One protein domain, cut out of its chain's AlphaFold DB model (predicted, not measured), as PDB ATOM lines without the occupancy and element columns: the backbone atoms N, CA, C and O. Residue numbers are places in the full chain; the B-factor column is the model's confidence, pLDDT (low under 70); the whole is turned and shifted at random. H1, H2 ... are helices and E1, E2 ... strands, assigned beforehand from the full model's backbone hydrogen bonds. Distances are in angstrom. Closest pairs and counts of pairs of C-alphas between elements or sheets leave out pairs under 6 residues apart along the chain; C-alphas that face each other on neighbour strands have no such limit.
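This is residues 189 to 352 of the 363 residues of the protein "Hypothetical protein" of Polarella glacialis (UniProt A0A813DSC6). Picture a twisted sheet of five strands with one long helix, H4, packed along one face, and a loop-rich far end where H2 lies well away from this body. H5 sits by the E2 and E1 side of the sheet, H1 touches H4 and grazes the sheet, and H6 lies close to H4. The printed part has 164 residues, with six named helices and five named strands in the order E1 H1 H2 H3 E2 H4 E3 H5 E4 E5 H6; the sheet runs E2 E1 E3 E4 E5, all antiparallel. The class is mixed, helices and strands, but named elements hold only 75 of the 164 residues. The whole is compact, with a radius of gyration of the C-alphas of 16.3 A, and spans 50 by 35 by 31 A.

Start with the sheet, which runs E2 (residues 255 to 258), E1 (residues 189 to 195), E3 (residues 275 to 282), E4 (residues 304 to 311) and E5 (residues 316 to 320). E2 and E5 are its edge strands. Between E2 and E1 look at N 192 and O 255, 2.8 A apart; between E1 and E3, at N 191 and O 281, 2.8 A. E3 and E4 have N 278 and O 308 at 2.8 A, and the hairpin of E4 and E5 has N 307 and O 319 at 2.8 A. Residues 255 to 256 of E2 also pair, antiparallel, with residues 350 to 351. Now find H4, residues 259 to 272, on one face of the sheet, an arrangement of two layers, one of strands and one of helix. Its height over the sheet is 9.1 A, and it lies over E3 and only just not over E4, on which 2 of its 14 C-alphas fall. On the local plane it stands at 0 degrees to E3, along the strands. E2, H4 and E3 form a split strand-helix-strand unit, two strands of one sheet that are not neighbours and are joined through a helix, with E1 between them in the sheet; its crossover is right-handed. H1, residues 198 to 201, only grazes the sheet but touches H4, closest at the C-alphas of Ala 199 and Ala 269, 5.4 A apart. H5, residues 291 to 295, is on the sheet at a height of 9.1 A and only just over E1, with 3 of its C-alphas falling there; its closest C-alpha pair with E1 is Phe 294 and Arg 191, 6.9 A. H6, residues 341 to 344, is close to H4 but not clearly touching, with the C-alphas of Ala 342 and Leu 260 closest at 7.8 A. H2, residues 214 to 222, and H3, residues 232 to 238, are apart from each other and not on the sheet. Every O i to N i+4 pair is within hydrogen-bond range in H2, H3, H4 and H5; H1 and H6 are too short for such a pair.

Find C-alpha 189 at (18.531, 1.654, -43.040), where E1 begins its 17.1 A. E3 and E4 each run 22.9 A, and E5 13.7 A; E2 is shorter, at 10.4 A. H4 begins at C-alpha 259, (15.435, 6.607, -43.681), and covers 20.0 A. H2 measures 12.3 A and H3 9.8 A, while H5, H6 and H1 measure 6.3, 5.5 and 5.0 A. H6 ends at C-alpha 344, (15.498, 12.793, -57.598).

The C-alphas of Arg 215, in H2, and Pro 328 are the two farthest apart, at 50.2 A. The printed part has no cut. The links H1 to H2, H3 to E2 and E5 to H6 are long, with 12, 16 and 20 residues. The mean pLDDT of the printed part is 88.1; it is under 70 at residues 286 to 291, of which 291 belongs to H5, and at residues 296 to 301.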
ATOM      1  N   LEU A 189      19.550   2.575 -42.541       86.38
ATOM      2  CA  LEU A 189      18.531   1.654 -43.040       86.38
ATOM      3  C   LEU A 189      17.550   1.281 -41.921       86.38
ATOM      4  O   LEU A 189      17.947   1.051 -40.775       86.38
ATOM      5  N   VAL A 190      16.268   1.185 -42.265       91.00
ATOM      6  CA  VAL A 190      15.214   0.659 -41.393       91.00
ATOM      7  C   VAL A 190      14.621  -0.605 -41.999       91.00
ATOM      8  O   VAL A 190      14.625  -0.770 -43.215       91.00
ATOM      9  N   ARG A 191      14.054  -1.470 -41.163       92.94
ATOM     10  CA  ARG A 191      13.170  -2.565 -41.564       92.94
ATOM     11  C   ARG A 191      11.748  -2.199 -41.186       92.94
ATOM     12  O   ARG A 191      11.458  -2.053 -40.008       92.94
ATOM     13  N   VAL A 192      10.856  -2.080 -42.157       94.88
ATOM     14  CA  VAL A 192       9.424  -1.975 -41.891       94.88
ATOM     15  C   VAL A 192       8.902  -3.372 -41.579       94.88
ATOM     16  O   VAL A 192       8.959  -4.277 -42.415       94.88
ATOM     17  N   ASP A 193       8.428  -3.541 -40.350       93.88
ATOM     18  CA  ASP A 193       7.956  -4.818 -39.826       93.88
ATOM     19  C   ASP A 193       6.455  -4.996 -40.014       93.88
ATOM     20  O   ASP A 193       5.985  -6.111 -40.242       93.88
ATOM     21  N   HIS A 194       5.702  -3.901 -39.912       95.69
ATOM     22  CA  HIS A 194       4.254  -3.922 -40.024       95.69
ATOM     23  C   HIS A 194       3.691  -2.523 -40.289       95.69
ATOM     24  O   HIS A 194       4.166  -1.541 -39.724       95.69
ATOM     25  N   THR A 195       2.616  -2.424 -41.068       97.50
ATOM     26  CA  THR A 195       1.750  -1.240 -41.072       97.50
ATOM     27  C   THR A 195       0.326  -1.591 -41.489       97.50
ATOM     28  O   THR A 195       0.107  -2.500 -42.293       97.50
ATOM     29  N   ASP A 196      -0.645  -0.862 -40.947       97.44
ATOM     30  CA  ASP A 196      -2.052  -0.911 -41.354       97.44
ATOM     31  C   ASP A 196      -2.447   0.245 -42.299       97.44
ATOM     32  O   ASP A 196      -3.601   0.312 -42.723       97.44
ATOM     33  N   SER A 197      -1.500   1.116 -42.684       97.31
ATOM     34  CA  SER A 197      -1.757   2.189 -43.649       97.31
ATOM     35  C   SER A 197      -2.068   1.606 -45.024       97.31
ATOM     36  O   SER A 197      -1.250   0.909 -45.629       97.31
ATOM     37  N   LYS A 198      -3.241   1.943 -45.560       96.38
ATOM     38  CA  LYS A 198      -3.629   1.598 -46.928       96.38
ATOM     39  C   LYS A 198      -2.794   2.366 -47.940       96.38
ATOM     40  O   LYS A 198      -2.448   1.798 -48.969       96.38
ATOM     41  N   ALA A 199      -2.466   3.627 -47.651       95.25
ATOM     42  CA  ALA A 199      -1.635   4.453 -48.518       95.25
ATOM     43  C   ALA A 199      -0.236   3.844 -48.696       95.25
ATOM     44  O   ALA A 199       0.218   3.682 -49.828       95.25
ATOM     45  N   ILE A 200       0.405   3.425 -47.597       95.69
ATOM     46  CA  ILE A 200       1.725   2.779 -47.647       95.69
ATOM     47  C   ILE A 200       1.612   1.402 -48.308       95.69
ATOM     48  O   ILE A 200       2.316   1.127 -49.278       95.69
ATOM     49  N   ASN A 201       0.688   0.550 -47.856       95.50
ATOM     50  CA  ASN A 201       0.563  -0.816 -48.374       95.50
ATOM     51  C   ASN A 201       0.171  -0.880 -49.857       95.50
ATOM     52  O   ASN A 201       0.447  -1.883 -50.507       95.50
ATOM     53  N   ALA A 202      -0.454   0.161 -50.417       93.75
ATOM     54  CA  ALA A 202      -0.784   0.221 -51.841       93.75
ATOM     55  C   ALA A 202       0.441   0.394 -52.757       93.75
ATOM     56  O   ALA A 202       0.335   0.119 -53.953       93.75
ATOM     57  N   ILE A 203       1.570   0.866 -52.217       92.69
ATOM     58  CA  ILE A 203       2.786   1.179 -52.981       92.69
ATOM     59  C   ILE A 203       3.951   0.279 -52.549       92.69
ATOM     60  O   ILE A 203       4.702  -0.190 -53.401       92.69
ATOM     61  N   TYR A 204       4.099   0.003 -51.251       93.19
ATOM     62  CA  TYR A 204       5.247  -0.710 -50.683       93.19
ATOM     63  C   TYR A 204       4.883  -2.152 -50.286       93.19
ATOM     64  O   TYR A 204       3.806  -2.357 -49.730       93.19
ATOM     65  N   PRO A 205       5.757  -3.154 -50.528       91.31
ATOM     66  CA  PRO A 205       7.070  -3.038 -51.171       91.31
ATOM     67  C   PRO A 205       7.007  -2.969 -52.709       91.31
ATOM     68  O   PRO A 205       8.048  -2.942 -53.349       91.31
ATOM     69  N   GLY A 206       5.816  -2.949 -53.315       89.25
ATOM     70  CA  GLY A 206       5.656  -2.909 -54.773       89.25
ATOM     71  C   GLY A 206       5.566  -4.294 -55.407       89.25
ATOM     72  O   GLY A 206       6.170  -4.549 -56.440       89.25
ATOM     73  N   GLU A 207       4.833  -5.207 -54.776       89.25
ATOM     74  CA  GLU A 207       4.640  -6.580 -55.247       89.25
ATOM     75  C   GLU A 207       3.859  -6.617 -56.574       89.25
ATOM     76  O   GLU A 207       2.669  -6.306 -56.611       89.25
ATOM     77  N   THR A 208       4.496  -7.008 -57.674       90.38
ATOM     78  CA  THR A 208       3.881  -7.117 -59.007       90.38
ATOM     79  C   THR A 208       3.708  -8.556 -59.474       90.38
ATOM     80  O   THR A 208       3.208  -8.751 -60.577       90.38
ATOM     81  N   THR A 209       3.975  -9.565 -58.633       89.69
ATOM     82  CA  THR A 209       3.813 -10.996 -58.975       89.69
ATOM     83  C   THR A 209       2.493 -11.328 -59.666       89.69
ATOM     84  O   THR A 209       2.469 -12.121 -60.602       89.69
ATOM     85  N   GLY A 210       1.381 -10.711 -59.247       89.81
ATOM     86  CA  GLY A 210       0.063 -10.934 -59.854       89.81
ATOM     87  C   GLY A 210      -0.052 -10.507 -61.325       89.81
ATOM     88  O   GLY A 210      -1.075 -10.768 -61.955       89.81
ATOM     89  N   ARG A 211       0.966  -9.833 -61.873       89.88
ATOM     90  CA  ARG A 211       1.078  -9.439 -63.284       89.88
ATOM     91  C   ARG A 211       1.824 -10.463 -64.131       89.88
ATOM     92  O   ARG A 211       1.711 -10.408 -65.354       89.88
ATOM     93  N   LEU A 212       2.565 -11.375 -63.506       90.62
ATOM     94  CA  LEU A 212       3.262 -12.435 -64.216       90.62
ATOM     95  C   LEU A 212       2.277 -13.499 -64.701       90.62
ATOM     96  O   LEU A 212       1.312 -13.853 -64.019       90.62
ATOM     97  N   ASP A 213       2.553 -14.040 -65.885       95.62
ATOM     98  CA  ASP A 213       1.809 -15.177 -66.408       95.62
ATOM     99  C   ASP A 213       1.994 -16.404 -65.497       95.62
ATOM    100  O   ASP A 213       3.077 -16.648 -64.956       95.62
ATOM    101  N   SER A 214       0.940 -17.209 -65.339       96.00
ATOM    102  CA  SER A 214       0.981 -18.387 -64.463       96.00
ATOM    103  C   SER A 214       2.078 -19.380 -64.861       96.00
ATOM    104  O   SER A 214       2.680 -19.991 -63.978       96.00
ATOM    105  N   ARG A 215       2.399 -19.496 -66.159       96.19
ATOM    106  CA  ARG A 215       3.497 -20.339 -66.642       96.19
ATOM    107  C   ARG A 215       4.862 -19.791 -66.238       96.19
ATOM    108  O   ARG A 215       5.750 -20.574 -65.922       96.19
ATOM    109  N   VAL A 216       5.039 -18.469 -66.210       94.62
ATOM    110  CA  VAL A 216       6.287 -17.846 -65.730       94.62
ATOM    111  C   VAL A 216       6.476 -18.147 -64.247       94.62
ATOM    112  O   VAL A 216       7.553 -18.576 -63.839       94.62
ATOM    113  N   LEU A 217       5.415 -17.998 -63.450       93.06
ATOM    114  CA  LEU A 217       5.449 -18.326 -62.024       93.06
ATOM    115  C   LEU A 217       5.769 -19.803 -61.779       93.06
ATOM    116  O   LEU A 217       6.523 -20.123 -60.866       93.06
ATOM    117  N   GLU A 218       5.205 -20.706 -62.580       94.38
ATOM    118  CA  GLU A 218       5.497 -22.139 -62.509       94.38
ATOM    119  C   GLU A 218       6.973 -22.431 -62.803       94.38
ATOM    120  O   GLU A 218       7.640 -23.038 -61.970       94.38
ATOM    121  N   VAL A 219       7.512 -21.918 -63.915       94.69
ATOM    122  CA  VAL A 219       8.927 -22.105 -64.287       94.69
ATOM    123  C   VAL A 219       9.868 -21.543 -63.219       94.69
ATOM    124  O   VAL A 219      10.859 -22.183 -62.878       94.69
ATOM    125  N   LEU A 220       9.558 -20.373 -62.652       88.62
ATOM    126  CA  LEU A 220      10.339 -19.804 -61.553       88.62
ATOM    127  C   LEU A 220      10.351 -20.746 -60.336       88.62
ATOM    128  O   LEU A 220      11.412 -21.004 -59.774       88.62
ATOM    129  N   ARG A 221       9.204 -21.321 -59.960       89.25
ATOM    130  CA  ARG A 221       9.149 -22.302 -58.861       89.25
ATOM    131  C   ARG A 221       9.912 -23.585 -59.188       89.25
ATOM    132  O   ARG A 221      10.589 -24.108 -58.309       89.25
ATOM    133  N   GLU A 222       9.841 -24.073 -60.430       91.81
ATOM    134  CA  GLU A 222      10.559 -25.278 -60.883       91.81
ATOM    135  C   GLU A 222      12.082 -25.153 -60.697       91.81
ATOM    136  O   GLU A 222      12.738 -26.134 -60.349       91.81
ATOM    137  N   ILE A 223      12.646 -23.951 -60.867       89.75
ATOM    138  CA  ILE A 223      14.082 -23.683 -60.660       89.75
ATOM    139  C   ILE A 223      14.432 -23.271 -59.220       89.75
ATOM    140  O   ILE A 223      15.555 -22.841 -58.957       89.75
ATOM    141  N   GLY A 224      13.485 -23.378 -58.283       81.81
ATOM    142  CA  GLY A 224      13.687 -23.036 -56.874       81.81
ATOM    143  C   GLY A 224      13.628 -21.539 -56.555       81.81
ATOM    144  O   GLY A 224      14.046 -21.138 -55.472       81.81
ATOM    145  N   HIS A 225      13.119 -20.698 -57.461       84.62
ATOM    146  CA  HIS A 225      12.841 -19.286 -57.184       84.62
ATOM    147  C   HIS A 225      11.497 -19.138 -56.447       84.62
ATOM    148  O   HIS A 225      10.564 -19.909 -56.676       84.62
ATOM    149  N   GLN A 226      11.329 -18.093 -55.625       82.50
ATOM    150  CA  GLN A 226      10.071 -17.838 -54.891       82.50
ATOM    151  C   GLN A 226       8.876 -17.505 -55.797       82.50
ATOM    152  O   GLN A 226       7.743 -17.406 -55.329       82.50
ATOM    153  N   ALA A 227       9.136 -17.301 -57.092       87.94
ATOM    154  CA  ALA A 227       8.184 -16.780 -58.066       87.94
ATOM    155  C   ALA A 227       7.484 -15.516 -57.555       87.94
ATOM    156  O   ALA A 227       6.264 -15.391 -57.646       87.94
ATOM    157  N   ARG A 228       8.284 -14.608 -56.991       85.81
ATOM    158  CA  ARG A 228       7.853 -13.275 -56.595       85.81
ATOM    159  C   ARG A 228       8.576 -12.223 -57.417       85.81
ATOM    160  O   ARG A 228       9.773 -12.357 -57.646       85.81
ATOM    161  N   GLU A 229       7.858 -11.200 -57.846       86.88
ATOM    162  CA  GLU A 229       8.400 -10.049 -58.561       86.88
ATOM    163  C   GLU A 229       8.034  -8.786 -57.802       86.88
ATOM    164  O   GLU A 229       6.864  -8.440 -57.673       86.88
ATOM    165  N   ILE A 230       9.043  -8.091 -57.297       86.62
ATOM    166  CA  ILE A 230       8.852  -6.858 -56.547       86.62
ATOM    167  C   ILE A 230       9.477  -5.730 -57.352       86.62
ATOM    168  O   ILE A 230      10.680  -5.720 -57.600       86.62
ATOM    169  N   SER A 231       8.632  -4.794 -57.770       85.44
ATOM    170  CA  SER A 231       8.994  -3.632 -58.568       85.44
ATOM    171  C   SER A 231       8.355  -2.381 -57.973       85.44
ATOM    172  O   SER A 231       7.290  -1.911 -58.391       85.44
ATOM    173  N   PHE A 232       9.021  -1.835 -56.957       84.75
ATOM    174  CA  PHE A 232       8.594  -0.609 -56.290       84.75
ATOM    175  C   PHE A 232       8.494   0.580 -57.237       84.75
ATOM    176  O   PHE A 232       7.482   1.279 -57.221       84.75
ATOM    177  N   GLU A 233       9.501   0.789 -58.087       81.75
ATOM    178  CA  GLU A 233       9.478   1.833 -59.114       81.75
ATOM    179  C   GLU A 233       8.205   1.767 -59.948       81.75
ATOM    180  O   GLU A 233       7.540   2.784 -60.142       81.75
ATOM    181  N   THR A 234       7.809   0.568 -60.376       80.56
ATOM    182  CA  THR A 234       6.589   0.402 -61.161       80.56
ATOM    183  C   THR A 234       5.355   0.753 -60.335       80.56
ATOM    184  O   THR A 234       4.514   1.519 -60.803       80.56
ATOM    185  N   GLY A 235       5.258   0.275 -59.089       80.19
ATOM    186  CA  GLY A 235       4.167   0.644 -58.179       80.19
ATOM    187  C   GLY A 235       4.076   2.153 -57.931       80.19
ATOM    188  O   GLY A 235       2.985   2.720 -57.871       80.19
ATOM    189  N   ARG A 236       5.221   2.831 -57.862       84.56
ATOM    190  CA  ARG A 236       5.307   4.264 -57.593       84.56
ATOM    191  C   ARG A 236       5.034   5.137 -58.815       84.56
ATOM    192  O   ARG A 236       4.327   6.134 -58.699       84.56
ATOM    193  N   VAL A 237       5.586   4.786 -59.974       84.06
ATOM    194  CA  VAL A 237       5.429   5.543 -61.226       84.06
ATOM    195  C   VAL A 237       4.035   5.337 -61.815       84.06
ATOM    196  O   VAL A 237       3.416   6.293 -62.280       84.06
ATOM    197  N   MET A 238       3.524   4.105 -61.773       85.38
ATOM    198  CA  MET A 238       2.204   3.772 -62.317       85.38
ATOM    199  C   MET A 238       1.071   4.065 -61.327       85.38
ATOM    200  O   MET A 238      -0.083   4.196 -61.734       85.38
ATOM    201  N   GLY A 239       1.405   4.210 -60.045       82.75
ATOM    202  CA  GLY A 239       0.494   4.600 -58.979       82.75
ATOM    203  C   GLY A 239      -0.257   3.437 -58.313       82.75
ATOM    204  O   GLY A 239      -0.104   2.264 -58.682       82.75
ATOM    205  N   PRO A 240      -1.103   3.767 -57.313       78.75
ATOM    206  CA  PRO A 240      -1.858   2.787 -56.536       78.75
ATOM    207  C   PRO A 240      -2.738   1.910 -57.437       78.75
ATOM    208  O   PRO A 240      -3.547   2.417 -58.214       78.75
ATOM    209  N   GLY A 241      -2.597   0.587 -57.322       83.88
ATOM    210  CA  GLY A 241      -3.362  -0.398 -58.101       83.88
ATOM    211  C   GLY A 241      -2.586  -1.065 -59.237       83.88
ATOM    212  O   GLY A 241      -3.076  -2.031 -59.829       83.88
ATOM    213  N   PHE A 242      -1.363  -0.611 -59.536       88.00
ATOM    214  CA  PHE A 242      -0.488  -1.387 -60.410       88.00
ATOM    215  C   PHE A 242       0.040  -2.640 -59.694       88.00
ATOM    216  O   PHE A 242      -0.079  -3.746 -60.232       88.00
ATOM    217  N   GLY A 243       0.552  -2.462 -58.473       87.25
ATOM    218  CA  GLY A 243       0.994  -3.538 -57.588       87.25
ATOM    219  C   GLY A 243      -0.135  -4.160 -56.761       87.25
ATOM    220  O   GLY A 243      -1.228  -3.610 -56.624       87.25
ATOM    221  N   THR A 244       0.162  -5.324 -56.196       91.06
ATOM    222  CA  THR A 244      -0.637  -6.008 -55.182       91.06
ATOM    223  C   THR A 244      -0.382  -5.331 -53.839       91.06
ATOM    224  O   THR A 244       0.780  -5.248 -53.431       91.06
ATOM    225  N   PRO A 245      -1.423  -4.850 -53.134       93.00
ATOM    226  CA  PRO A 245      -1.232  -4.246 -51.827       93.00
ATOM    227  C   PRO A 245      -0.580  -5.222 -50.846       93.00
ATOM    228  O   PRO A 245      -0.957  -6.396 -50.797       93.00
ATOM    229  N   ASN A 246       0.364  -4.737 -50.042       92.62
ATOM    230  CA  ASN A 246       0.972  -5.545 -48.993       92.62
ATOM    231  C   ASN A 246      -0.094  -5.905 -47.942       92.62
ATOM    232  O   ASN A 246      -0.754  -5.006 -47.409       92.62
ATOM    233  N   PRO A 247      -0.337  -7.196 -47.669       90.69
ATOM    234  CA  PRO A 247      -1.365  -7.594 -46.718       90.69
ATOM    235  C   PRO A 247      -1.003  -7.168 -45.292       90.69
ATOM    236  O   PRO A 247       0.159  -7.114 -44.906       90.69
ATOM    237  N   THR A 248      -2.015  -6.932 -44.463       89.38
ATOM    238  CA  THR A 248      -1.825  -6.681 -43.029       89.38
ATOM    239  C   THR A 248      -1.697  -7.988 -42.242       89.38
ATOM    240  O   THR A 248      -2.271  -9.012 -42.613       89.38
ATOM    241  N   GLY A 249      -1.037  -7.937 -41.085       88.44
ATOM    242  CA  GLY A 249      -0.970  -9.053 -40.134       88.44
ATOM    243  C   GLY A 249       0.200  -9.994 -40.414       88.44
ATOM    244  O   GLY A 249       1.271  -9.545 -40.807       88.44
ATOM    245  N   SER A 250       0.014 -11.299 -40.198       82.56
ATOM    246  CA  SER A 250       1.084 -12.301 -40.340       82.56
ATOM    247  C   SER A 250       1.569 -12.496 -41.779       82.56
ATOM    248  O   SER A 250       2.693 -12.943 -41.982       82.56
ATOM    249  N   ALA A 251       0.741 -12.151 -42.766       86.88
ATOM    250  CA  ALA A 251       1.098 -12.215 -44.180       86.88
ATOM    251  C   ALA A 251       1.928 -11.006 -44.651       86.88
ATOM    252  O   ALA A 251       2.368 -10.999 -45.799       86.88
ATOM    253  N   PHE A 252       2.126  -9.992 -43.796       92.06
ATOM    254  CA  PHE A 252       2.850  -8.773 -44.147       92.06
ATOM    255  C   PHE A 252       4.264  -9.093 -44.637       92.06
ATOM    256  O   PHE A 252       5.063  -9.755 -43.962       92.06
ATOM    257  N   VAL A 253       4.581  -8.589 -45.825       90.81
ATOM    258  CA  VAL A 253       5.909  -8.695 -46.413       90.81
ATOM    259  C   VAL A 253       6.764  -7.621 -45.766       90.81
ATOM    260  O   VAL A 253       6.591  -6.437 -46.042       90.81
ATOM    261  N   ARG A 254       7.675  -8.043 -44.890       91.94
ATOM    262  CA  ARG A 254       8.671  -7.164 -44.271       91.94
ATOM    263  C   ARG A 254       9.666  -6.705 -45.326       91.94
ATOM    264  O   ARG A 254      10.017  -7.481 -46.214       91.94
ATOM    265  N   TYR A 255      10.128  -5.466 -45.233       91.19
ATOM    266  CA  TYR A 255      11.098  -4.917 -46.178       91.19
ATOM    267  C   TYR A 255      12.021  -3.913 -45.502       91.19
ATOM    268  O   TYR A 255      11.647  -3.268 -44.525       91.19
ATOM    269  N   THR A 256      13.232  -3.771 -46.024       90.38
ATOM    270  CA  THR A 256      14.138  -2.694 -45.642       90.38
ATOM    271  C   THR A 256      13.934  -1.477 -46.528       90.38
ATOM    272  O   THR A 256      13.537  -1.604 -47.682       90.38
ATOM    273  N   ALA A 257      14.179  -0.290 -45.988       90.44
ATOM    274  CA  ALA A 257      14.145   0.960 -46.728       90.44
ATOM    275  C   ALA A 257      15.106   1.975 -46.087       90.44
ATOM    276  O   ALA A 257      15.282   1.960 -44.865       90.44
ATOM    277  N   PRO A 258      15.732   2.878 -46.858       88.31
ATOM    278  CA  PRO A 258      16.491   3.985 -46.283       88.31
ATOM    279  C   PRO A 258      15.592   4.935 -45.487       88.31
ATOM    280  O   PRO A 258      14.413   5.104 -45.805       88.31
ATOM    281  N   ALA A 259      16.158   5.623 -44.494       90.31
ATOM    282  CA  ALA A 259      15.435   6.607 -43.681       90.31
ATOM    283  C   ALA A 259      14.729   7.689 -44.521       90.31
ATOM    284  O   ALA A 259      13.616   8.101 -44.193       90.31
ATOM    285  N   LEU A 260      15.350   8.109 -45.630       90.62
ATOM    286  CA  LEU A 260      14.759   9.031 -46.603       90.62
ATOM    287  C   LEU A 260      13.409   8.521 -47.129       90.62
ATOM    288  O   LEU A 260      12.439   9.275 -47.200       90.62
ATOM    289  N   GLU A 261      13.349   7.237 -47.476       91.69
ATOM    290  CA  GLU A 261      12.150   6.603 -48.012       91.69
ATOM    291  C   GLU A 261      11.102   6.395 -46.916       91.69
ATOM    292  O   GLU A 261       9.930   6.660 -47.150       91.69
ATOM    293  N   LEU A 262      11.501   6.023 -45.693       95.31
ATOM    294  CA  LEU A 262      10.563   5.936 -44.566       95.31
ATOM    295  C   LEU A 262       9.892   7.292 -44.286       95.31
ATOM    296  O   LEU A 262       8.671   7.369 -44.178       95.31
ATOM    297  N   ARG A 263      10.669   8.381 -44.213       95.75
ATOM    298  CA  ARG A 263      10.127   9.740 -44.008       95.75
ATOM    299  C   ARG A 263       9.123  10.116 -45.088       95.75
ATOM    300  O   ARG A 263       8.127  10.785 -44.820       95.75
ATOM    301  N   ARG A 264       9.396   9.689 -46.317       94.44
ATOM    302  CA  ARG A 264       8.512   9.902 -47.449       94.44
ATOM    303  C   ARG A 264       7.211   9.106 -47.324       94.44
ATOM    304  O   ARG A 264       6.154   9.714 -47.438       94.44
ATOM    305  N   MET A 265       7.290   7.805 -47.021       95.31
ATOM    306  CA  MET A 265       6.123   6.946 -46.769       95.31
ATOM    307  C   MET A 265       5.192   7.573 -45.728       95.31
ATOM    308  O   MET A 265       3.986   7.684 -45.941       95.31
ATOM    309  N   LEU A 266       5.766   8.024 -44.607       97.19
ATOM    310  CA  LEU A 266       5.016   8.645 -43.520       97.19
ATOM    311  C   LEU A 266       4.347   9.950 -43.963       97.19
ATOM    312  O   LEU A 266       3.171  10.151 -43.679       97.19
ATOM    313  N   ALA A 267       5.066  10.816 -44.680       96.00
ATOM    314  CA  ALA A 267       4.512  12.073 -45.171       96.00
ATOM    315  C   ALA A 267       3.366  11.858 -46.173       96.00
ATOM    316  O   ALA A 267       2.346  12.541 -46.102       96.00
ATOM    317  N   GLU A 268       3.502  10.896 -47.085       94.69
ATOM    318  CA  GLU A 268       2.457  10.559 -48.054       94.69
ATOM    319  C   GLU A 268       1.208   9.993 -47.358       94.69
ATOM    320  O   GLU A 268       0.090  10.424 -47.650       94.69
ATOM    321  N   ALA A 269       1.384   9.110 -46.370       96.31
ATOM    322  CA  ALA A 269       0.285   8.573 -45.569       96.31
ATOM    323  C   ALA A 269      -0.414   9.649 -44.717       96.31
ATOM    324  O   ALA A 269      -1.641   9.673 -44.621       96.31
ATOM    325  N   GLN A 270       0.345  10.589 -44.145       97.06
ATOM    326  CA  GLN A 270      -0.211  11.741 -43.429       97.06
ATOM    327  C   GLN A 270      -1.051  12.635 -44.346       97.06
ATOM    328  O   GLN A 270      -2.137  13.062 -43.957       97.06
ATOM    329  N   VAL A 271      -0.573  12.903 -45.567       96.25
ATOM    330  CA  VAL A 271      -1.307  13.690 -46.574       96.25
ATOM    331  C   VAL A 271      -2.585  12.975 -47.017       96.25
ATOM    332  O   VAL A 271      -3.590  13.637 -47.272       96.25
ATOM    333  N   ALA A 272      -2.583  11.638 -47.053       96.00
ATOM    334  CA  ALA A 272      -3.788  10.849 -47.302       96.00
ATOM    335  C   ALA A 272      -4.842  10.983 -46.181       96.00
ATOM    336  O   ALA A 272      -6.016  10.694 -46.411       96.00
ATOM    337  N   GLY A 273      -4.448  11.448 -44.989       96.19
ATOM    338  CA  GLY A 273      -5.359  11.785 -43.893       96.19
ATOM    339  C   GLY A 273      -6.009  10.581 -43.209       96.19
ATOM    340  O   GLY A 273      -6.977  10.753 -42.468       96.19
ATOM    341  N   GLU A 274      -5.515   9.363 -43.440       95.75
ATOM    342  CA  GLU A 274      -5.988   8.179 -42.721       95.75
ATOM    343  C   GLU A 274      -5.263   8.018 -41.383       95.75
ATOM    344  O   GLU A 274      -4.094   8.374 -41.250       95.75
ATOM    345  N   ALA A 275      -5.953   7.480 -40.379       98.12
ATOM    346  CA  ALA A 275      -5.290   7.038 -39.161       98.12
ATOM    347  C   ALA A 275      -4.548   5.724 -39.440       98.12
ATOM    348  O   ALA A 275      -5.120   4.831 -40.068       98.12
ATOM    349  N   PHE A 276      -3.310   5.602 -38.966       98.19
ATOM    350  CA  PHE A 276      -2.502   4.401 -39.169       98.19
ATOM    351  C   PHE A 276      -1.454   4.198 -38.070       98.19
ATOM    352  O   PHE A 276      -1.092   5.116 -37.330       98.19
ATOM    353  N   SER A 277      -0.944   2.976 -37.998       98.12
ATOM    354  CA  SER A 277       0.202   2.534 -37.225       98.12
ATOM    355  C   SER A 277       1.251   1.948 -38.170       98.12
ATOM    356  O   SER A 277       0.948   1.189 -39.092       98.12
ATOM    357  N   LEU A 278       2.514   2.275 -37.925       97.94
ATOM    358  CA  LEU A 278       3.666   1.696 -38.600       97.94
ATOM    359  C   LEU A 278       4.678   1.264 -37.543       97.94
ATOM    360  O   LEU A 278       5.052   2.046 -36.673       97.94
ATOM    361  N   VAL A 279       5.105   0.011 -37.622       97.19
ATOM    362  CA  VAL A 279       6.157  -0.562 -36.791       97.19
ATOM    363  C   VAL A 279       7.372  -0.789 -37.674       97.19
ATOM    364  O   VAL A 279       7.285  -1.466 -38.703       97.19
ATOM    365  N   TYR A 280       8.500  -0.206 -37.285       96.25
ATOM    366  CA  TYR A 280       9.776  -0.435 -37.945       96.25
ATOM    367  C   TYR A 280      10.877  -0.701 -36.928       96.25
ATOM    368  O   TYR A 280      10.865  -0.177 -35.819       96.25
ATOM    369  N   SER A 281      11.855  -1.492 -37.334       93.50
ATOM    370  CA  SER A 281      13.070  -1.764 -36.584       93.50
ATOM    371  C   SER A 281      14.247  -1.030 -37.209       93.50
ATOM    372  O   SER A 281      14.387  -0.974 -38.432       93.50
ATOM    373  N   ARG A 282      15.138  -0.494 -36.380       90.88
ATOM    374  CA  ARG A 282      16.391   0.122 -36.833       90.88
ATOM    375  C   ARG A 282      17.558  -0.264 -35.931       90.88
ATOM    376  O   ARG A 282      17.334  -0.598 -34.769       90.88
ATOM    377  N   PRO A 283      18.809  -0.173 -36.396       85.06
ATOM    378  CA  PRO A 283      19.951  -0.387 -35.519       85.06
ATOM    379  C   PRO A 283      20.027   0.715 -34.438       85.06
ATOM    380  O   PRO A 283      19.457   1.802 -34.608       85.06
ATOM    381  N   PRO A 284      20.707   0.476 -33.298       79.69
ATOM    382  CA  PRO A 284      20.669   1.381 -32.148       79.69
ATOM    383  C   PRO A 284      21.349   2.709 -32.464       79.69
ATOM    384  O   PRO A 284      20.925   3.767 -32.003       79.69
ATOM    385  N   ARG A 285      22.384   2.642 -33.301       75.81
ATOM    386  CA  ARG A 285      22.964   3.783 -34.000       75.81
ATOM    387  C   ARG A 285      22.433   3.754 -35.422       75.81
ATOM    388  O   ARG A 285      22.350   2.675 -35.992       75.81
ATOM    389  N   PHE A 286      22.117   4.907 -35.994       69.44
ATOM    390  CA  PHE A 286      21.769   4.987 -37.409       69.44
ATOM    391  C   PHE A 286      22.975   4.525 -38.229       69.44
ATOM    392  O   PHE A 286      23.943   5.259 -38.367       69.44
ATOM    393  N   THR A 287      22.958   3.277 -38.686       64.81
ATOM    394  CA  THR A 287      24.016   2.650 -39.484       64.81
ATOM    395  C   THR A 287      23.397   1.955 -40.694       64.81
ATOM    396  O   THR A 287      22.174   1.840 -40.805       64.81
ATOM    397  N   TYR A 288      24.255   1.499 -41.605       65.88
ATOM    398  CA  TYR A 288      23.904   0.610 -42.712       65.88
ATOM    399  C   TYR A 288      24.471  -0.774 -42.413       65.88
ATOM    400  O   TYR A 288      25.586  -1.077 -42.838       65.88
ATOM    401  N   PRO A 289      23.796  -1.577 -41.576       66.62
ATOM    402  CA  PRO A 289      24.188  -2.965 -41.419       66.62
ATOM    403  C   PRO A 289      23.826  -3.736 -42.693       66.62
ATOM    404  O   PRO A 289      22.972  -3.303 -43.469       66.62
ATOM    405  N   SER A 290      24.460  -4.887 -42.891       68.44
ATOM    406  CA  SER A 290      24.056  -5.809 -43.949       68.44
ATOM    407  C   SER A 290      22.633  -6.322 -43.714       68.44
ATOM    408  O   SER A 290      22.148  -6.339 -42.576       68.44
ATOM    409  N   ILE A 291      21.964  -6.768 -44.782       67.00
ATOM    410  CA  ILE A 291      20.612  -7.331 -44.680       67.00
ATOM    411  C   ILE A 291      20.535  -8.504 -43.698       67.00
ATOM    412  O   ILE A 291      19.515  -8.662 -43.032       67.00
ATOM    413  N   GLU A 292      21.630  -9.250 -43.518       70.00
ATOM    414  CA  GLU A 292      21.694 -10.370 -42.575       70.00
ATOM    415  C   GLU A 292      21.333  -9.937 -41.143       70.00
ATOM    416  O   GLU A 292      20.630 -10.657 -40.439       70.00
ATOM    417  N   VAL A 293      21.700  -8.717 -40.726       71.31
ATOM    418  CA  VAL A 293      21.339  -8.171 -39.401       71.31
ATOM    419  C   VAL A 293      19.823  -8.005 -39.246       71.31
ATOM    420  O   VAL A 293      19.284  -8.108 -38.142       71.31
ATOM    421  N   PHE A 294      19.119  -7.753 -40.349       70.94
ATOM    422  CA  PHE A 294      17.662  -7.672 -40.386       70.94
ATOM    423  C   PHE A 294      16.985  -9.035 -40.594       70.94
ATOM    424  O   PHE A 294      15.797  -9.157 -40.284       70.94
ATOM    425  N   GLU A 295      17.705 -10.038 -41.092       70.44
ATOM    426  CA  GLU A 295      17.223 -11.413 -41.280       70.44
ATOM    427  C   GLU A 295      17.405 -12.288 -40.036       70.44
ATOM    428  O   GLU A 295      16.631 -13.223 -39.823       70.44
ATOM    429  N   GLU A 296      18.397 -11.988 -39.192       66.69
ATOM    430  CA  GLU A 296      18.674 -12.764 -37.989       66.69
ATOM    431  C   GLU A 296      17.441 -12.849 -37.074       66.69
ATOM    432  O   GLU A 296      16.854 -11.852 -36.640       66.69
ATOM    433  N   VAL A 297      17.057 -14.084 -36.742       54.81
ATOM    434  CA  VAL A 297      15.915 -14.410 -35.868       54.81
ATOM    435  C   VAL A 297      16.090 -13.805 -34.462       54.81
ATOM    436  O   VAL A 297      15.107 -13.454 -33.816       54.81
ATOM    437  N   ASP A 298      17.339 -13.584 -34.036       52.97
ATOM    438  CA  ASP A 298      17.716 -12.930 -32.772       52.97
ATOM    439  C   ASP A 298      17.865 -11.393 -32.890       52.97
ATOM    440  O   ASP A 298      18.298 -10.735 -31.938       52.97
ATOM    441  N   SER A 299      17.461 -10.791 -34.018       54.53
ATOM    442  CA  SER A 299      17.559  -9.341 -34.284       54.53
ATOM    443  C   SER A 299      16.905  -8.454 -33.216       54.53
ATOM    444  O   SER A 299      17.304  -7.303 -33.053       54.53
ATOM    445  N   GLY A 300      15.989  -8.989 -32.400       53.75
ATOM    446  CA  GLY A 300      15.436  -8.297 -31.229       53.75
ATOM    447  C   GLY A 300      16.472  -7.881 -30.171       53.75
ATOM    448  O   GLY A 300      16.185  -7.013 -29.354       53.75
ATOM    449  N   LYS A 301      17.690  -8.446 -30.180       59.28
ATOM    450  CA  LYS A 301      18.801  -7.999 -29.311       59.28
ATOM    451  C   LYS A 301      19.604  -6.837 -29.896       59.28
ATOM    452  O   LYS A 301      20.348  -6.184 -29.165       59.28
ATOM    453  N   HIS A 302      19.480  -6.593 -31.197       71.94
ATOM    454  CA  HIS A 302      20.318  -5.647 -31.932       71.94
ATOM    455  C   HIS A 302      19.537  -4.500 -32.558       71.94
ATOM    456  O   HIS A 302      20.152  -3.509 -32.934       71.94
ATOM    457  N   LEU A 303      18.212  -4.593 -32.646       87.06
ATOM    458  CA  LEU A 303      17.373  -3.561 -33.233       87.06
ATOM    459  C   LEU A 303      16.513  -2.871 -32.173       87.06
ATOM    460  O   LEU A 303      16.037  -3.482 -31.220       87.06
ATOM    461  N   VAL A 304      16.319  -1.573 -32.369       90.44
ATOM    462  CA  VAL A 304      15.333  -0.762 -31.664       90.44
ATOM    463  C   VAL A 304      14.061  -0.797 -32.496       90.44
ATOM    464  O   VAL A 304      14.065  -0.336 -33.639       90.44
ATOM    465  N   GLU A 305      12.990  -1.347 -31.931       93.94
ATOM    466  CA  GLU A 305      11.665  -1.296 -32.542       93.94
ATOM    467  C   GLU A 305      11.009   0.045 -32.211       93.94
ATOM    468  O   GLU A 305      11.059   0.535 -31.077       93.94
ATOM    469  N   VAL A 306      10.390   0.636 -33.221       96.38
ATOM    470  CA  VAL A 306       9.720   1.923 -33.161       96.38
ATOM    471  C   VAL A 306       8.298   1.746 -33.664       96.38
ATOM    472  O   VAL A 306       8.066   1.318 -34.793       96.38
ATOM    473  N   THR A 307       7.334   2.106 -32.823       97.88
ATOM    474  CA  THR A 307       5.920   2.187 -33.180       97.88
ATOM    475  C   THR A 307       5.548   3.642 -33.409       97.88
ATOM    476  O   THR A 307       5.492   4.438 -32.471       97.88
ATOM    477  N   TYR A 308       5.252   3.976 -34.657       98.19
ATOM    478  CA  TYR A 308       4.712   5.258 -35.074       98.19
ATOM    479  C   TYR A 308       3.199   5.151 -35.270       98.19
ATOM    480  O   TYR A 308       2.723   4.217 -35.910       98.19
ATOM    481  N   LYS A 309       2.433   6.106 -34.744       98.31
ATOM    482  CA  LYS A 309       0.981   6.195 -34.936       98.31
ATOM    483  C   LYS A 309       0.587   7.595 -35.358       98.31
ATOM    484  O   LYS A 309       1.034   8.562 -34.745       98.31
ATOM    485  N   PHE A 310      -0.303   7.683 -36.334       98.44
ATOM    486  CA  PHE A 310      -0.918   8.917 -36.798       98.44
ATOM    487  C   PHE A 310      -2.436   8.813 -36.666       98.44
ATOM    488  O   PHE A 310      -3.026   7.790 -37.006       98.44
ATOM    489  N   ASP A 311      -3.081   9.856 -36.150       97.75
ATOM    490  CA  ASP A 311      -4.509   9.833 -35.811       97.75
ATOM    491  C   ASP A 311      -5.448  10.248 -36.960       97.75
ATOM    492  O   ASP A 311      -6.668  10.288 -36.778       97.75
ATOM    493  N   GLY A 312      -4.899  10.591 -38.130       96.50
ATOM    494  CA  GLY A 312      -5.654  11.127 -39.269       96.50
ATOM    495  C   GLY A 312      -6.111  12.584 -39.097       96.50
ATOM    496  O   GLY A 312      -6.741  13.147 -39.986       96.50
ATOM    497  N   LYS A 313      -5.803  13.224 -37.963       96.00
ATOM    498  CA  LYS A 313      -6.168  14.611 -37.618       96.00
ATOM    499  C   LYS A 313      -4.946  15.509 -37.416       96.00
ATOM    500  O   LYS A 313      -5.084  16.638 -36.946       96.00
ATOM    501  N   GLY A 314      -3.762  15.028 -37.782       93.62
ATOM    502  CA  GLY A 314      -2.514  15.780 -37.689       93.62
ATOM    503  C   GLY A 314      -1.707  15.512 -36.420       93.62
ATOM    504  O   GLY A 314      -0.661  16.137 -36.256       93.62
ATOM    505  N   GLN A 315      -2.142  14.609 -35.533       95.69
ATOM    506  CA  GLN A 315      -1.348  14.214 -34.369       95.69
ATOM    507  C   GLN A 315      -0.607  12.910 -34.636       95.69
ATOM    508  O   GLN A 315      -1.174  11.913 -35.087       95.69
ATOM    509  N   ALA A 316       0.681  12.928 -34.309       96.12
ATOM    510  CA  ALA A 316       1.562  11.783 -34.388       96.12
ATOM    511  C   ALA A 316       2.096  11.431 -32.998       96.12
ATOM    512  O   ALA A 316       2.419  12.313 -32.203       96.12
ATOM    513  N   SER A 317       2.226  10.138 -32.722       97.00
ATOM    514  CA  SER A 317       2.910   9.621 -31.538       97.00
ATOM    515  C   SER A 317       3.929   8.572 -31.958       97.00
ATOM    516  O   SER A 317       3.666   7.786 -32.865       97.00
ATOM    517  N   CYS A 318       5.077   8.557 -31.294       97.44
ATOM    518  CA  CYS A 318       6.157   7.623 -31.572       97.44
ATOM    519  C   CYS A 318       6.665   7.045 -30.253       97.44
ATOM    520  O   CYS A 318       6.956   7.793 -29.313       97.44
ATOM    521  N   ILE A 319       6.734   5.718 -30.183       97.31
ATOM    522  CA  ILE A 319       7.105   4.960 -28.988       97.31
ATOM    523  C   ILE A 319       8.174   3.932 -29.367       97.31
ATOM    524  O   ILE A 319       8.020   3.207 -30.347       97.31
ATOM    525  N   LEU A 320       9.241   3.858 -28.578       94.81
ATOM    526  CA  LEU A 320      10.307   2.864 -28.691       94.81
ATOM    527  C   LEU A 320       9.963   1.590 -27.906       94.81
ATOM    528  O   LEU A 320       9.139   1.611 -26.982       94.81
ATOM    529  N   THR A 321      10.662   0.491 -28.197       87.69
ATOM    530  CA  THR A 321      10.657  -0.710 -27.348       87.69
ATOM    531  C   THR A 321      10.877  -0.332 -25.878       87.69
ATOM    532  O   THR A 321      11.797   0.413 -25.545       87.69
ATOM    533  N   GLY A 322      10.026  -0.838 -24.982       84.75
ATOM    534  CA  GLY A 322      10.056  -0.485 -23.556       84.75
ATOM    535  C   GLY A 322       9.186   0.718 -23.169       84.75
ATOM    536  O   GLY A 322       9.137   1.069 -21.994       84.75
ATOM    537  N   GLY A 323       8.461   1.321 -24.120       91.00
ATOM    538  CA  GLY A 323       7.432   2.330 -23.844       91.00
ATOM    539  C   GLY A 323       7.939   3.770 -23.742       91.00
ATOM    540  O   GLY A 323       7.160   4.663 -23.417       91.00
ATOM    541  N   ALA A 324       9.221   4.014 -24.018       94.00
ATOM    542  CA  ALA A 324       9.781   5.361 -24.044       94.00
ATOM    543  C   ALA A 324       9.292   6.140 -25.276       94.00
ATOM    544  O   ALA A 324       9.229   5.594 -26.375       94.00
ATOM    545  N   THR A 325       8.979   7.424 -25.110       96.62
ATOM    546  CA  THR A 325       8.671   8.317 -26.237       96.62
ATOM    547  C   THR A 325       9.913   8.522 -27.105       96.62
ATOM    548  O   THR A 325      11.020   8.641 -26.579       96.62
ATOM    549  N   CYS A 326       9.737   8.580 -28.426       95.56
ATOM    550  CA  CYS A 326      10.839   8.846 -29.351       95.56
ATOM    551  C   CYS A 326      11.460  10.235 -29.144       95.56
ATOM    552  O   CYS A 326      10.767  11.204 -28.827       95.56
ATOM    553  N   ASP A 327      12.767  10.329 -29.391       93.75
ATOM    554  CA  ASP A 327      13.476  11.605 -29.484       93.75
ATOM    555  C   ASP A 327      12.954  12.427 -30.686       93.75
ATOM    556  O   ASP A 327      12.589  11.834 -31.706       93.75
ATOM    557  N   PRO A 328      12.925  13.773 -30.629       93.88
ATOM    558  CA  PRO A 328      12.557  14.607 -31.778       93.88
ATOM    559  C   PRO A 328      13.395  14.371 -33.047       93.88
ATOM    560  O   PRO A 328      12.948  14.724 -34.135       93.88
ATOM    561  N   GLN A 329      14.596  13.802 -32.917       90.19
ATOM    562  CA  GLN A 329      15.488  13.427 -34.018       90.19
ATOM    563  C   GLN A 329      15.268  11.993 -34.528       90.19
ATOM    564  O   GLN A 329      15.980  11.548 -35.428       90.19
ATOM    565  N   GLU A 330      14.317  11.239 -33.970       93.50
ATOM    566  CA  GLU A 330      13.938   9.931 -34.508       93.50
ATOM    567  C   GLU A 330      13.394  10.073 -35.935       93.50
ATOM    568  O   GLU A 330      12.646  11.006 -36.220       93.50
ATOM    569  N   ILE A 331      13.704   9.121 -36.822       94.38
ATOM    570  CA  ILE A 331      13.377   9.201 -38.256       94.38
ATOM    571  C   ILE A 331      11.886   9.465 -38.478       94.38
ATOM    572  O   ILE A 331      11.530  10.298 -39.307       94.38
ATOM    573  N   ALA A 332      11.016   8.793 -37.721       95.44
ATOM    574  CA  ALA A 332       9.570   8.958 -37.838       95.44
ATOM    575  C   ALA A 332       9.033  10.290 -37.283       95.44
ATOM    576  O   ALA A 332       7.899  10.668 -37.577       95.44
ATOM    577  N   MET A 333       9.837  10.999 -36.487       95.62
ATOM    578  CA  MET A 333       9.537  12.345 -35.992       95.62
ATOM    579  C   MET A 333      10.084  13.436 -36.915       95.62
ATOM    580  O   MET A 333       9.651  14.588 -36.830       95.62
ATOM    581  N   LEU A 334      10.998  13.085 -37.822       93.00
ATOM    582  CA  LEU A 334      11.454  13.995 -38.858       93.00
ATOM    583  C   LEU A 334      10.320  14.254 -39.855       93.00
ATOM    584  O   LEU A 334       9.552  13.368 -40.224       93.00
ATOM    585  N   GLY A 335      10.232  15.498 -40.323       92.56
ATOM    586  CA  GLY A 335       9.290  15.870 -41.373       92.56
ATOM    587  C   GLY A 335       9.602  15.201 -42.723       92.56
ATOM    588  O   GLY A 335      10.600  14.476 -42.853       92.56
ATOM    589  N   PRO A 336       8.800  15.501 -43.764       94.19
ATOM    590  CA  PRO A 336       9.047  14.999 -45.112       94.19
ATOM    591  C   PRO A 336      10.487  15.292 -45.566       94.19
ATOM    592  O   PRO A 336      11.061  16.306 -45.140       94.19
ATOM    593  N   PRO A 337      11.071  14.446 -46.433       91.00
ATOM    594  CA  PRO A 337      12.329  14.755 -47.102       91.00
ATOM    595  C   PRO A 337      12.293  16.142 -47.744       91.00
ATOM    596  O   PRO A 337      11.277  16.524 -48.332       91.00
ATOM    597  N   ARG A 338      13.392  16.898 -47.657       89.31
ATOM    598  CA  ARG A 338      13.475  18.245 -48.232       89.31
ATOM    599  C   ARG A 338      14.471  18.312 -49.383       89.31
ATOM    600  O   ARG A 338      15.295  17.426 -49.603       89.31
ATOM    601  N   GLY A 339      14.380  19.408 -50.131       85.50
ATOM    602  CA  GLY A 339      15.337  19.744 -51.179       85.50
ATOM    603  C   GLY A 339      15.351  18.750 -52.339       85.50
ATOM    604  O   GLY A 339      14.324  18.199 -52.739       85.50
ATOM    605  N   TRP A 340      16.539  18.563 -52.908       79.69
ATOM    606  CA  TRP A 340      16.736  17.807 -54.140       79.69
ATOM    607  C   TRP A 340      16.541  16.295 -53.946       79.69
ATOM    608  O   TRP A 340      15.955  15.648 -54.812       79.69
ATOM    609  N   GLY A 341      16.955  15.735 -52.802       79.44
ATOM    610  CA  GLY A 341      16.846  14.296 -52.529       79.44
ATOM    611  C   GLY A 341      15.398  13.809 -52.483       79.44
ATOM    612  O   GLY A 341      15.092  12.716 -52.949       79.44
ATOM    613  N   ALA A 342      14.472  14.667 -52.043       83.12
ATOM    614  CA  ALA A 342      13.041  14.378 -52.084       83.12
ATOM    615  C   ALA A 342      12.506  14.141 -53.510       83.12
ATOM    616  O   ALA A 342      11.524  13.415 -53.666       83.12
ATOM    617  N   LYS A 343      13.140  14.740 -54.529       80.19
ATOM    618  CA  LYS A 343      12.664  14.753 -55.920       80.19
ATOM    619  C   LYS A 343      13.373  13.753 -56.823       80.19
ATOM    620  O   LYS A 343      12.727  13.194 -57.698       80.19
ATOM    621  N   VAL A 344      14.681  13.575 -56.647       76.19
ATOM    622  CA  VAL A 344      15.498  12.793 -57.598       76.19
ATOM    623  C   VAL A 344      15.926  11.437 -57.064       76.19
ATOM    624  O   VAL A 344      16.384  10.619 -57.848       76.19
ATOM    625  N   LEU A 345      15.792  11.193 -55.758       78.19
ATOM    626  CA  LEU A 345      16.157   9.910 -55.167       78.19
ATOM    627  C   LEU A 345      14.904   9.124 -54.815       78.19
ATOM    628  O   LEU A 345      14.113   9.522 -53.952       78.19
ATOM    629  N   ILE A 346      14.751   7.989 -55.478       79.94
ATOM    630  CA  ILE A 346      13.757   6.966 -55.185       79.94
ATOM    631  C   ILE A 346      14.562   5.735 -54.788       79.94
ATOM    632  O   ILE A 346      15.448   5.323 -55.529       79.94
ATOM    633  N   HIS A 347      14.313   5.202 -53.595       79.88
ATOM    634  CA  HIS A 347      15.013   4.011 -53.128       79.88
ATOM    635  C   HIS A 347      14.069   2.821 -53.154       79.88
ATOM    636  O   HIS A 347      12.968   2.895 -52.606       79.88
ATOM    637  N   ASN A 348      14.522   1.725 -53.757       81.12
ATOM    638  CA  ASN A 348      13.771   0.485 -53.776       81.12
ATOM    639  C   ASN A 348      13.746  -0.130 -52.363       81.12
ATOM    640  O   ASN A 348      14.802  -0.347 -51.768       81.12
ATOM    641  N   PRO A 349      12.563  -0.378 -51.776       86.00
ATOM    642  CA  PRO A 349      12.451  -1.186 -50.581       86.00
ATOM    643  C   PRO A 349      12.851  -2.627 -50.914       86.00
ATOM    644  O   PRO A 349      12.334  -3.213 -51.867       86.00
ATOM    645  N   HIS A 350      13.730  -3.221 -50.109       84.25
ATOM    646  CA  HIS A 350      14.149  -4.606 -50.323       84.25
ATOM    647  C   HIS A 350      13.351  -5.549 -49.429       84.25
ATOM    648  O   HIS A 350      13.464  -5.455 -48.204       84.25
ATOM    649  N   PRO A 351      12.540  -6.455 -50.000       86.44
ATOM    650  CA  PRO A 351      11.794  -7.437 -49.227       86.44
ATOM    651  C   PRO A 351      12.748  -8.341 -48.446       86.44
ATOM    652  O   PRO A 351      13.766  -8.789 -48.964       86.44
ATOM    653  N   ILE A 352      12.395  -8.642 -47.202       82.94
ATOM    654  CA  ILE A 352      13.139  -9.586 -46.374       82.94
ATOM    655  C   ILE A 352      12.516 -10.962 -46.554       82.94
ATOM    656  O   ILE A 352      11.337 -11.175 -46.243       82.94
TER     657      ILE A 352